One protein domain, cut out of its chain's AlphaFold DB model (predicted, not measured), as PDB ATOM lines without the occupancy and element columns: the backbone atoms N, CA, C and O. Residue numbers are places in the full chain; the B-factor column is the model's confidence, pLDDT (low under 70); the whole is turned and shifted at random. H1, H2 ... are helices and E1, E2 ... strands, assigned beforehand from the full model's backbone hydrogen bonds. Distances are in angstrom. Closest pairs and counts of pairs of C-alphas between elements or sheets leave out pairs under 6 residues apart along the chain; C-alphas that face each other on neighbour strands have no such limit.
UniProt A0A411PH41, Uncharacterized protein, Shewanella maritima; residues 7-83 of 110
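AT A GLANCE: This is residues 7 to 83 of the 110 residues of an uncharacterized protein of Shewanella maritima (UniProt A0A411PH41). A strongly twisted antiparallel folded sheet, order E3 E2 E1 E4 E5, bends back at long E1, its leaves E3 E2 and E4 E5 facing each other; H1 packs beside E5, E1 and E2. The 77 printed residues hold one named helix and five named strands, E1 E2 E3 H1 E4 E5, class mixed. The whole is compact, radius of gyration of the C-alphas 11.4 A, spans 32 by 25 by 20 A.

IN THESE COORDINATES: E1, residues 7 to 20, starts at C-alpha (167.818, 233.980, 181.481), spans 23.7 A and bends by 101 degrees at residue 14. E2 is 26 to 30, E3 35 to 38, H1 45 to 53 (12.1 A), E4 59 to 65 (20.4 A), and E5 79 to 82, ending at C-alpha (163.368, 228.968, 195.599).

HOW THE PARTS SIT: E1 pairs with E4 (N 9 to O 62, 2.8 A) and E2 (N 27 to O 19, 2.8 A); E1 E2 E3 form a meander, successive antiparallel neighbours. E3 and E2 (N 38 to O 26, 2.7 A) and E4 and E5 (N 61 to O 81, 2.8 A) are hairpins. H1 is on the sheet, height 6.7 A, only just over none of its strands, E3 having 2 of its C-alphas; every O i to N i+4 pair is within hydrogen-bond range. The closest C-alphas of H1 and E5 are Ile 48 and Asp 79, 6.6 A.

THE WHOLE: The farthest C-alphas, Gly 57 and Thr 68, are 32.7 A apart. The printed part has no cut; the E4 to E5 link is long. Residues 10 and 65 to 74 have pLDDT under 70.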
ATOM      1  N   VAL A   7     169.206 233.518 181.429       70.50
ATOM      2  CA  VAL A   7     167.818 233.980 181.481       70.50
ATOM      3  C   VAL A   7     167.115 233.268 182.630       70.50
ATOM      4  O   VAL A   7     166.993 232.040 182.635       70.50
ATOM      5  N   LYS A   8     166.663 234.048 183.615       73.50
ATOM      6  CA  LYS A   8     165.840 233.564 184.726       73.50
ATOM      7  C   LYS A   8     164.395 233.425 184.256       73.50
ATOM      8  O   LYS A   8     163.802 234.399 183.803       73.50
ATOM      9  N   SER A   9     163.818 232.238 184.401       70.38
ATOM     10  CA  SER A   9     162.390 232.009 184.189       70.38
ATOM     11  C   SER A   9     161.713 231.754 185.532       70.38
ATOM     12  O   SER A   9     161.962 230.749 186.199       70.38
ATOM     13  N   MET A  10     160.840 232.680 185.934       66.62
ATOM     14  CA  MET A  10     160.038 232.558 187.161       66.62
ATOM     15  C   MET A  10     158.791 231.674 186.979       66.62
ATOM     16  O   MET A  10     158.071 231.413 187.937       66.62
ATOM     17  N   GLN A  11     158.539 231.189 185.761       71.25
ATOM     18  CA  GLN A  11     157.307 230.489 185.383       71.25
ATOM     19  C   GLN A  11     157.421 228.956 185.452       71.25
ATOM     20  O   GLN A  11     156.634 228.250 184.825       71.25
ATOM     21  N   PHE A  12     158.419 228.397 186.147       81.88
ATOM     22  CA  PHE A  12     158.526 226.937 186.255       81.88
ATOM     23  C   PHE A  12     157.429 226.337 187.149       81.88
ATOM     24  O   PHE A  12     156.891 225.278 186.828       81.88
ATOM     25  N   GLY A  13     157.050 227.043 188.218       87.31
ATOM     26  CA  GLY A  13     155.983 226.626 189.126       87.31
ATOM     27  C   GLY A  13     156.501 225.918 190.376       87.31
ATOM     28  O   GLY A  13     157.634 226.129 190.810       87.31
ATOM     29  N   ILE A  14     155.643 225.083 190.962       91.19
ATOM     30  CA  ILE A  14     155.983 224.250 192.119       91.19
ATOM     31  C   ILE A  14     156.748 223.023 191.634       91.19
ATOM     32  O   ILE A  14     156.249 222.294 190.775       91.19
ATOM     33  N   LEU A  15     157.935 222.784 192.189       93.94
ATOM     34  CA  LEU A  15     158.726 221.597 191.883       93.94
ATOM     35  C   LEU A  15     158.049 220.352 192.470       93.94
ATOM     36  O   LEU A  15     157.869 220.265 193.679       93.94
ATOM     37  N   ALA A  16     157.692 219.388 191.627       95.19
ATOM     38  CA  ALA A  16     157.010 218.161 192.028       95.19
ATOM     39  C   ALA A  16     157.968 216.971 192.138       95.19
ATOM     40  O   ALA A  16     157.883 216.208 193.098       95.19
ATOM     41  N   LYS A  17     158.877 216.796 191.170       94.62
ATOM     42  CA  LYS A  17     159.801 215.651 191.143       94.62
ATOM     43  C   LYS A  17     161.188 216.043 190.663       94.62
ATOM     44  O   LYS A  17     161.345 216.954 189.851       94.62
ATOM     45  N   VAL A  18     162.175 215.303 191.156       95.75
ATOM     46  CA  VAL A  18     163.580 215.370 190.750       95.75
ATOM     47  C   VAL A  18     164.069 213.937 190.588       95.75
ATOM     48  O   VAL A  18     163.911 213.140 191.511       95.75
ATOM     49  N   TYR A  19     164.613 213.588 189.425       94.75
ATOM     50  CA  TYR A  19     165.100 212.234 189.154       94.75
ATOM     51  C   TYR A  19     166.185 212.235 188.079       94.75
ATOM     52  O   TYR A  19     166.329 213.201 187.329       94.75
ATOM     53  N   ARG A  20     166.938 211.136 187.984       93.56
ATOM     54  CA  ARG A  20     167.888 210.898 186.892       93.56
ATOM     55  C   ARG A  20     167.362 209.849 185.925       93.56
ATOM     56  O   ARG A  20     166.656 208.933 186.339       93.56
ATOM     57  N   ASP A  21     167.710 209.984 184.650       92.69
ATOM     58  CA  ASP A  21     167.521 208.908 183.672       92.69
ATOM     59  C   ASP A  21     168.684 207.898 183.703       92.69
ATOM     60  O   ASP A  21     169.676 208.075 184.416       92.69
ATOM     61  N   ALA A  22     168.580 206.843 182.890       91.56
ATOM     62  CA  ALA A  22     169.635 205.838 182.722       91.56
ATOM     63  C   ALA A  22     170.971 206.428 182.220       91.56
ATOM     64  O   ALA A  22     172.028 205.835 182.416       91.56
ATOM     65  N   TYR A  23     170.935 207.613 181.606       89.94
ATOM     66  CA  TYR A  23     172.099 208.339 181.102       89.94
ATOM     67  C   TYR A  23     172.639 209.368 182.107       89.94
ATOM     68  O   TYR A  23     173.470 210.205 181.749       89.94
ATOM     69  N   SER A  24     172.180 209.325 183.362       89.00
ATOM     70  CA  SER A  24     172.551 210.264 184.427       89.00
ATOM     71  C   SER A  24     172.224 211.734 184.135       89.00
ATOM     72  O   SER A  24     172.773 212.629 184.783       89.00
ATOM     73  N   ASN A  25     171.317 212.012 183.198       91.31
ATOM     74  CA  ASN A  25     170.770 213.352 183.029       91.31
ATOM     75  C   ASN A  25     169.762 213.623 184.143       91.31
ATOM     76  O   ASN A  25     168.937 212.772 184.467       91.31
ATOM     77  N   LEU A  26     169.820 214.826 184.704       92.88
ATOM     78  CA  LEU A  26     168.933 215.265 185.772       92.88
ATOM     79  C   LEU A  26     167.661 215.861 185.170       92.88
ATOM     80  O   LEU A  26     167.730 216.754 184.327       92.88
ATOM     81  N   TYR A  27     166.508 215.406 185.640       94.00
ATOM     82  CA  TYR A  27     165.203 215.934 185.275       94.00
ATOM     83  C   TYR A  27     164.535 216.566 186.482       94.00
ATOM     84  O   TYR A  27     164.602 216.053 187.601       94.00
ATOM     85  N   ILE A  28     163.850 217.671 186.214       93.75
ATOM     86  CA  ILE A  28     162.923 218.299 187.142       93.75
ATOM     87  C   ILE A  28     161.545 218.364 186.494       93.75
ATOM     88  O   ILE A  28     161.417 218.667 185.307       93.75
ATOM     89  N   GLU A  29     160.514 218.089 187.280       94.56
ATOM     90  CA  GLU A  29     159.119 218.147 186.852       94.56
ATOM     91  C   GLU A  29     158.349 219.074 187.784       94.56
ATOM     92  O   GLU A  29     158.467 218.966 189.007       94.56
ATOM     93  N   SER A  30     157.573 219.992 187.215       92.38
ATOM     94  CA  SER A  30     156.659 220.836 187.975       92.38
ATOM     95  C   SER A  30     155.300 220.168 188.151       92.38
ATOM     96  O   SER A  30     154.922 219.278 187.391       92.38
ATOM     97  N   ASN A  31     154.515 220.638 189.119       91.44
ATOM     98  CA  ASN A  31     153.165 220.118 189.352       91.44
ATOM     99  C   ASN A  31     152.202 220.358 188.168       91.44
ATOM    100  O   ASN A  31     151.174 219.702 188.061       91.44
ATOM    101  N   ALA A  32     152.542 221.281 187.262       88.56
ATOM    102  CA  ALA A  32     151.802 221.524 186.023       88.56
ATOM    103  C   ALA A  32     152.212 220.572 184.877       88.56
ATOM    104  O   ALA A  32     151.786 220.763 183.742       88.56
ATOM    105  N   GLY A  33     153.085 219.590 185.139       87.25
ATOM    106  CA  GLY A  33     153.593 218.643 184.141       87.25
ATOM    107  C   GLY A  33     154.736 219.184 183.274       87.25
ATOM    108  O   GLY A  33     155.162 218.516 182.332       87.25
ATOM    109  N   LYS A  34     155.269 220.379 183.574       88.75
ATOM    110  CA  LYS A  34     156.413 220.941 182.841       88.75
ATOM    111  C   LYS A  34     157.689 220.212 183.242       88.75
ATOM    112  O   LYS A  34     158.039 220.191 184.420       88.75
ATOM    113  N   LYS A  35     158.406 219.664 182.260       91.12
ATOM    114  CA  LYS A  35     159.641 218.896 182.464       91.12
ATOM    115  C   LYS A  35     160.831 219.617 181.855       91.12
ATOM    116  O   LYS A  35     160.739 220.104 180.736       91.12
ATOM    117  N   LEU A  36     161.941 219.663 182.586       89.81
ATOM    118  CA  LEU A  36     163.207 220.211 182.101       89.81
ATOM    119  C   LEU A  36     164.362 219.282 182.423       89.81
ATOM    120  O   LEU A  36     164.363 218.611 183.455       89.81
ATOM    121  N   LYS A  37     165.357 219.290 181.541       90.50
ATOM    122  CA  LYS A  37     166.528 218.424 181.596       90.50
ATOM    123  C   LYS A  37     167.806 219.221 181.836       90.50
ATOM    124  O   LYS A  37     168.014 220.304 181.299       90.50
ATOM    125  N   MET A  38     168.720 218.632 182.584       89.56
ATOM    126  CA  MET A  38     170.110 219.040 182.687       89.56
ATOM    127  C   MET A  38     170.978 217.856 182.280       89.56
ATOM    128  O   MET A  38     170.873 216.761 182.829       89.56
ATOM    129  N   THR A  39     171.828 218.066 181.281       87.81
ATOM    130  CA  THR A  39     172.696 217.002 180.775       87.81
ATOM    131  C   THR A  39     173.783 216.660 181.786       87.81
ATOM    132  O   THR A  39     174.334 217.575 182.398       87.81
ATOM    133  N   THR A  40     174.202 215.396 181.855       86.56
ATOM    134  CA  THR A  40     175.321 214.962 182.720       86.56
ATOM    135  C   THR A  40     176.646 215.699 182.469       86.56
ATOM    136  O   THR A  40     177.529 215.685 183.321       86.56
ATOM    137  N   LYS A  41     176.797 216.362 181.314       83.75
ATOM    138  CA  LYS A  41     177.961 217.194 180.968       83.75
ATOM    139  C   LYS A  41     178.012 218.518 181.740       83.75
ATOM    140  O   LYS A  41     179.017 219.220 181.673       83.75
ATOM    141  N   PHE A  42     176.930 218.897 182.424       83.06
ATOM    142  CA  PHE A  42     176.863 220.169 183.127       83.06
ATOM    143  C   PHE A  42     177.711 220.120 184.408       83.06
ATOM    144  O   PHE A  42     177.505 219.240 185.254       83.06
ATOM    145  N   PRO A  43     178.656 221.060 184.595       80.69
ATOM    146  CA  PRO A  43     179.461 221.090 185.803       80.69
ATOM    147  C   PRO A  43     178.559 221.341 187.014       80.69
ATOM    148  O   PRO A  43     177.685 222.201 186.979       80.69
ATOM    149  N   ARG A  44     178.804 220.628 188.119       87.50
ATOM    150  CA  ARG A  44     178.038 220.736 189.379       87.50
ATOM    151  C   ARG A  44     176.610 220.166 189.341       87.50
ATOM    152  O   ARG A  44     175.828 220.482 190.234       87.50
ATOM    153  N   ILE A  45     176.285 219.274 188.400       89.19
ATOM    154  CA  ILE A  45     174.981 218.577 188.360       89.19
ATOM    155  C   ILE A  45     174.582 217.962 189.715       89.19
ATOM    156  O   ILE A  45     173.451 218.136 190.150       89.19
ATOM    157  N   ASN A  46     175.525 217.348 190.440       90.88
ATOM    158  CA  ASN A  46     175.274 216.756 191.764       90.88
ATOM    159  C   ASN A  46     174.850 217.802 192.808       90.88
ATOM    160  O   ASN A  46     173.953 217.564 193.612       90.88
ATOM    161  N   PHE A  47     175.476 218.981 192.793       92.12
ATOM    162  CA  PHE A  47     175.118 220.070 193.703       92.12
ATOM    163  C   PHE A  47     173.715 220.604 193.394       92.12
ATOM    164  O   PHE A  47     172.930 220.873 194.300       92.12
ATOM    165  N   ILE A  48     173.389 220.727 192.107       92.00
ATOM    166  CA  ILE A  48     172.085 221.221 191.665       92.00
ATOM    167  C   ILE A  48     170.987 220.202 191.955       92.00
ATOM    168  O   ILE A  48     169.910 220.592 192.389       92.00
ATOM    169  N   GLU A  49     171.259 218.910 191.802       93.44
ATOM    170  CA  GLU A  49     170.348 217.847 192.222       93.44
ATOM    171  C   GLU A  49     170.045 217.934 193.720       93.44
ATOM    172  O   GLU A  49     168.880 217.986 194.105       93.44
ATOM    173  N   GLN A  50     171.069 218.036 194.574       94.25
ATOM    174  CA  GLN A  50     170.862 218.202 196.016       94.25
ATOM    175  C   GLN A  50     170.070 219.472 196.346       94.25
ATOM    176  O   GLN A  50     169.231 219.467 197.249       94.25
ATOM    177  N   LYS A  51     170.316 220.566 195.617       93.06
ATOM    178  CA  LYS A  51     169.548 221.811 195.739       93.06
ATOM    179  C   LYS A  51     168.088 221.582 195.343       93.06
ATOM    180  O   LYS A  51     167.203 221.937 196.109       93.06
ATOM    181  N   ALA A  52     167.834 220.940 194.205       92.81
ATOM    182  CA  ALA A  52     166.496 220.647 193.703       92.81
ATOM    183  C   ALA A  52     165.714 219.730 194.657       92.81
ATOM    184  O   ALA A  52     164.565 220.024 194.969       92.81
ATOM    185  N   LEU A  53     166.345 218.684 195.199       94.50
ATOM    186  CA  LEU A  53     165.721 217.778 196.169       94.50
ATOM    187  C   LEU A  53     165.215 218.519 197.420       94.50
ATOM    188  O   LEU A  53     164.118 218.245 197.897       94.50
ATOM    189  N   LYS A  54     165.951 219.528 197.905       94.19
ATOM    190  CA  LYS A  54     165.537 220.383 199.043       94.19
ATOM    191  C   LYS A  54     164.401 221.364 198.710       94.19
ATOM    192  O   LYS A  54     163.852 222.020 199.608       94.19
ATOM    193  N   LEU A  55     164.094 221.522 197.424       92.38
ATOM    194  CA  LEU A  55     163.093 222.445 196.896       92.38
ATOM    195  C   LEU A  55     161.819 221.742 196.412       92.38
ATOM    196  O   LEU A  55     160.896 222.424 195.969       92.38
ATOM    197  N   VAL A  56     161.740 220.413 196.510       93.88
ATOM    198  CA  VAL A  56     160.518 219.665 196.184       93.88
ATOM    199  C   VAL A  56     159.362 220.170 197.054       93.88
ATOM    200  O   VAL A  56     159.518 220.401 198.252       93.88
ATOM    201  N   GLY A  57     158.213 220.411 196.426       91.19
ATOM    202  CA  GLY A  57     157.024 221.006 197.033       91.19
ATOM    203  C   GLY A  57     157.042 222.536 197.137       91.19
ATOM    204  O   GLY A  57     156.059 223.120 197.587       91.19
ATOM    205  N   LYS A  58     158.119 223.217 196.717       90.44
ATOM    206  CA  LYS A  58     158.241 224.683 196.798       90.44
ATOM    207  C   LYS A  58     158.095 225.341 195.431       90.44
ATOM    208  O   LYS A  58     158.385 224.741 194.396       90.44
ATOM    209  N   GLN A  59     157.679 226.606 195.439       90.88
ATOM    210  CA  GLN A  59     157.725 227.459 194.255       90.88
ATOM    211  C   GLN A  59     159.189 227.729 193.893       90.88
ATOM    212  O   GLN A  59     159.962 228.191 194.737       90.88
ATOM    213  N   VAL A  60     159.569 227.468 192.643       90.00
ATOM    214  CA  VAL A  60     160.949 227.645 192.178       90.00
ATOM    215  C   VAL A  60     161.027 228.470 190.897       90.00
ATOM    216  O   VAL A  60     160.115 228.481 190.067       90.00
ATOM    217  N   ALA A  61     162.149 229.163 190.740       89.44
ATOM    218  CA  ALA A  61     162.594 229.761 189.496       89.44
ATOM    219  C   ALA A  61     163.736 228.916 188.937       89.44
ATOM    220  O   ALA A  61     164.563 228.387 189.679       89.44
ATOM    221  N   ILE A  62     163.796 228.825 187.618       88.75
ATOM    222  CA  ILE A  62     164.870 228.139 186.904       88.75
ATOM    223  C   ILE A  62     165.722 229.163 186.173       88.75
ATOM    224  O   ILE A  62     165.244 230.225 185.762       88.75
ATOM    225  N   TYR A  63     166.976 228.813 185.944       85.44
ATOM    226  CA  TYR A  63     167.854 229.556 185.061       85.44
ATOM    227  C   TYR A  63     168.125 228.716 183.827       85.44
ATOM    228  O   TYR A  63     168.381 227.517 183.920       85.44
ATOM    229  N   THR A  64     168.072 229.357 182.669       81.31
ATOM    230  CA  THR A  64     168.467 228.769 181.390       81.31
ATOM    231  C   THR A  64     169.648 229.569 180.845       81.31
ATOM    232  O   THR A  64     169.691 230.794 180.971       81.31
ATOM    233  N   SER A  65     170.658 228.896 180.299       68.12
ATOM    234  CA  SER A  65     171.791 229.563 179.647       68.12
ATOM    235  C   SER A  65     171.545 229.564 178.148       68.12
ATOM    236  O   SER A  65     171.510 228.494 177.547       68.12
ATOM    237  N   LYS A  66     171.399 230.741 177.529       60.88
ATOM    238  CA  LYS A  66     171.348 230.852 176.064       60.88
ATOM    239  C   LYS A  66     172.775 230.947 175.523       60.88
ATOM    240  O   LYS A  66     173.225 231.985 175.049       60.88
ATOM    241  N   THR A  67     173.524 229.863 175.662       55.25
ATOM    242  CA  THR A  67     174.885 229.728 175.130       55.25
ATOM    243  C   THR A  67     174.791 229.211 173.701       55.25
ATOM    244  O   THR A  67     174.689 228.011 173.498       55.25
ATOM    245  N   THR A  68     174.780 230.134 172.732       45.53
ATOM    246  CA  THR A  68     175.148 229.904 171.316       45.53
ATOM    247  C   THR A  68     174.706 228.561 170.709       45.53
ATOM    248  O   THR A  68     175.478 227.609 170.675       45.53
ATOM    249  N   GLY A  69     173.486 228.515 170.182       48.94
ATOM    250  CA  GLY A  69     172.919 227.376 169.454       48.94
ATOM    251  C   GLY A  69     171.406 227.347 169.648       48.94
ATOM    252  O   GLY A  69     170.931 227.833 170.673       48.94
ATOM    253  N   ASP A  70     170.659 226.815 168.682       53.94
ATOM    254  CA  ASP A  70     169.184 226.760 168.612       53.94
ATOM    255  C   ASP A  70     168.505 225.906 169.705       53.94
ATOM    256  O   ASP A  70     167.491 225.252 169.485       53.94
ATOM    257  N   TRP A  71     169.069 225.858 170.909       54.44
ATOM    258  CA  TRP A  71     168.537 225.064 172.002       54.44
ATOM    259  C   TRP A  71     167.332 225.788 172.587       54.44
ATOM    260  O   TRP A  71     167.431 226.917 173.079       54.44
ATOM    261  N   SER A  72     166.181 225.122 172.534       56.56
ATOM    262  CA  SER A  72     164.955 225.635 173.125       56.56
ATOM    263  C   SER A  72     165.136 225.766 174.638       56.56
ATOM    264  O   SER A  72     165.378 224.789 175.351       56.56
ATOM    265  N   SER A  73     164.958 226.983 175.154       59.59
ATOM    266  CA  SER A  73     164.890 227.274 176.595       59.59
ATOM    267  C   SER A  73     163.719 226.568 177.297       59.59
ATOM    268  O   SER A  73     163.579 226.660 178.515       59.59
ATOM    269  N   SER A  74     162.882 225.861 176.535       67.44
ATOM    270  CA  SER A  74     161.763 225.066 177.032       67.44
ATOM    271  C   SER A  74     162.154 223.648 177.443       67.44
ATOM    272  O   SER A  74     161.324 222.974 178.041       67.44
ATOM    273  N   GLU A  75     163.377 223.196 177.143       75.19
ATOM    274  CA  GLU A  75     163.797 221.808 177.389       75.19
ATOM    275  C   GLU A  75     164.933 221.681 178.407       75.19
ATOM    276  O   GLU A  75     165.047 220.649 179.071       75.19
ATOM    277  N   TYR A  76     165.759 222.721 178.562       84.44
ATOM    278  CA  TYR A  76     166.977 222.659 179.369       84.44
ATOM    279  C   TYR A  76     167.035 223.719 180.465       84.44
ATOM    280  O   TYR A  76     166.593 224.848 180.270       84.44
ATOM    281  N   PHE A  77     167.655 223.376 181.596       87.50
ATOM    282  CA  PHE A  77     167.961 224.313 182.682       87.50
ATOM    283  C   PHE A  77     169.414 224.166 183.155       87.50
ATOM    284  O   PHE A  77     170.053 223.137 182.939       87.50
ATOM    285  N   CYS A  78     169.948 225.216 183.781       87.44
ATOM    286  CA  CYS A  78     171.319 225.275 184.293       87.44
ATOM    287  C   CYS A  78     171.412 225.555 185.801       87.44
ATOM    288  O   CYS A  78     172.451 225.283 186.394       87.44
ATOM    289  N   ASP A  79     170.361 226.085 186.427       88.62
ATOM    290  CA  ASP A  79     170.275 226.281 187.881       88.62
ATOM    291  C   ASP A  79     168.799 226.374 188.308       88.62
ATOM    292  O   ASP A  79     167.908 226.573 187.475       88.62
ATOM    293  N   ILE A  80     168.544 226.234 189.604       90.38
ATOM    294  CA  ILE A  80     167.223 226.259 190.234       90.38
ATOM    295  C   ILE A  80     167.292 227.003 191.564       90.38
ATOM    296  O   ILE A  80     168.227 226.813 192.336       90.38
ATOM    297  N   GLU A  81     166.304 227.833 191.871       91.44
ATOM    298  CA  GLU A  81     166.228 228.580 193.128       91.44
ATOM    299  C   GLU A  81     164.805 228.619 193.666       91.44
ATOM    300  O   GLU A  81     163.846 228.630 192.900       91.44
ATOM    301  N   ALA A  82     164.660 228.687 194.990       89.31
ATOM    302  CA  ALA A  82     163.368 228.968 195.599       89.31
ATOM    303  C   ALA A  82     162.914 230.386 195.235       89.31
ATOM    304  O   ALA A  82     163.687 231.339 195.338       89.31
ATOM    305  N   ILE A  83     161.641 230.536 194.879       85.94
ATOM    306  CA  ILE A  83     160.977 231.836 194.929       85.94
ATOM    307  C   ILE A  83     160.429 231.945 196.344       85.94
ATOM    308  O   ILE A  83     159.484 231.239 196.705       85.94
TER     309      ILE A  83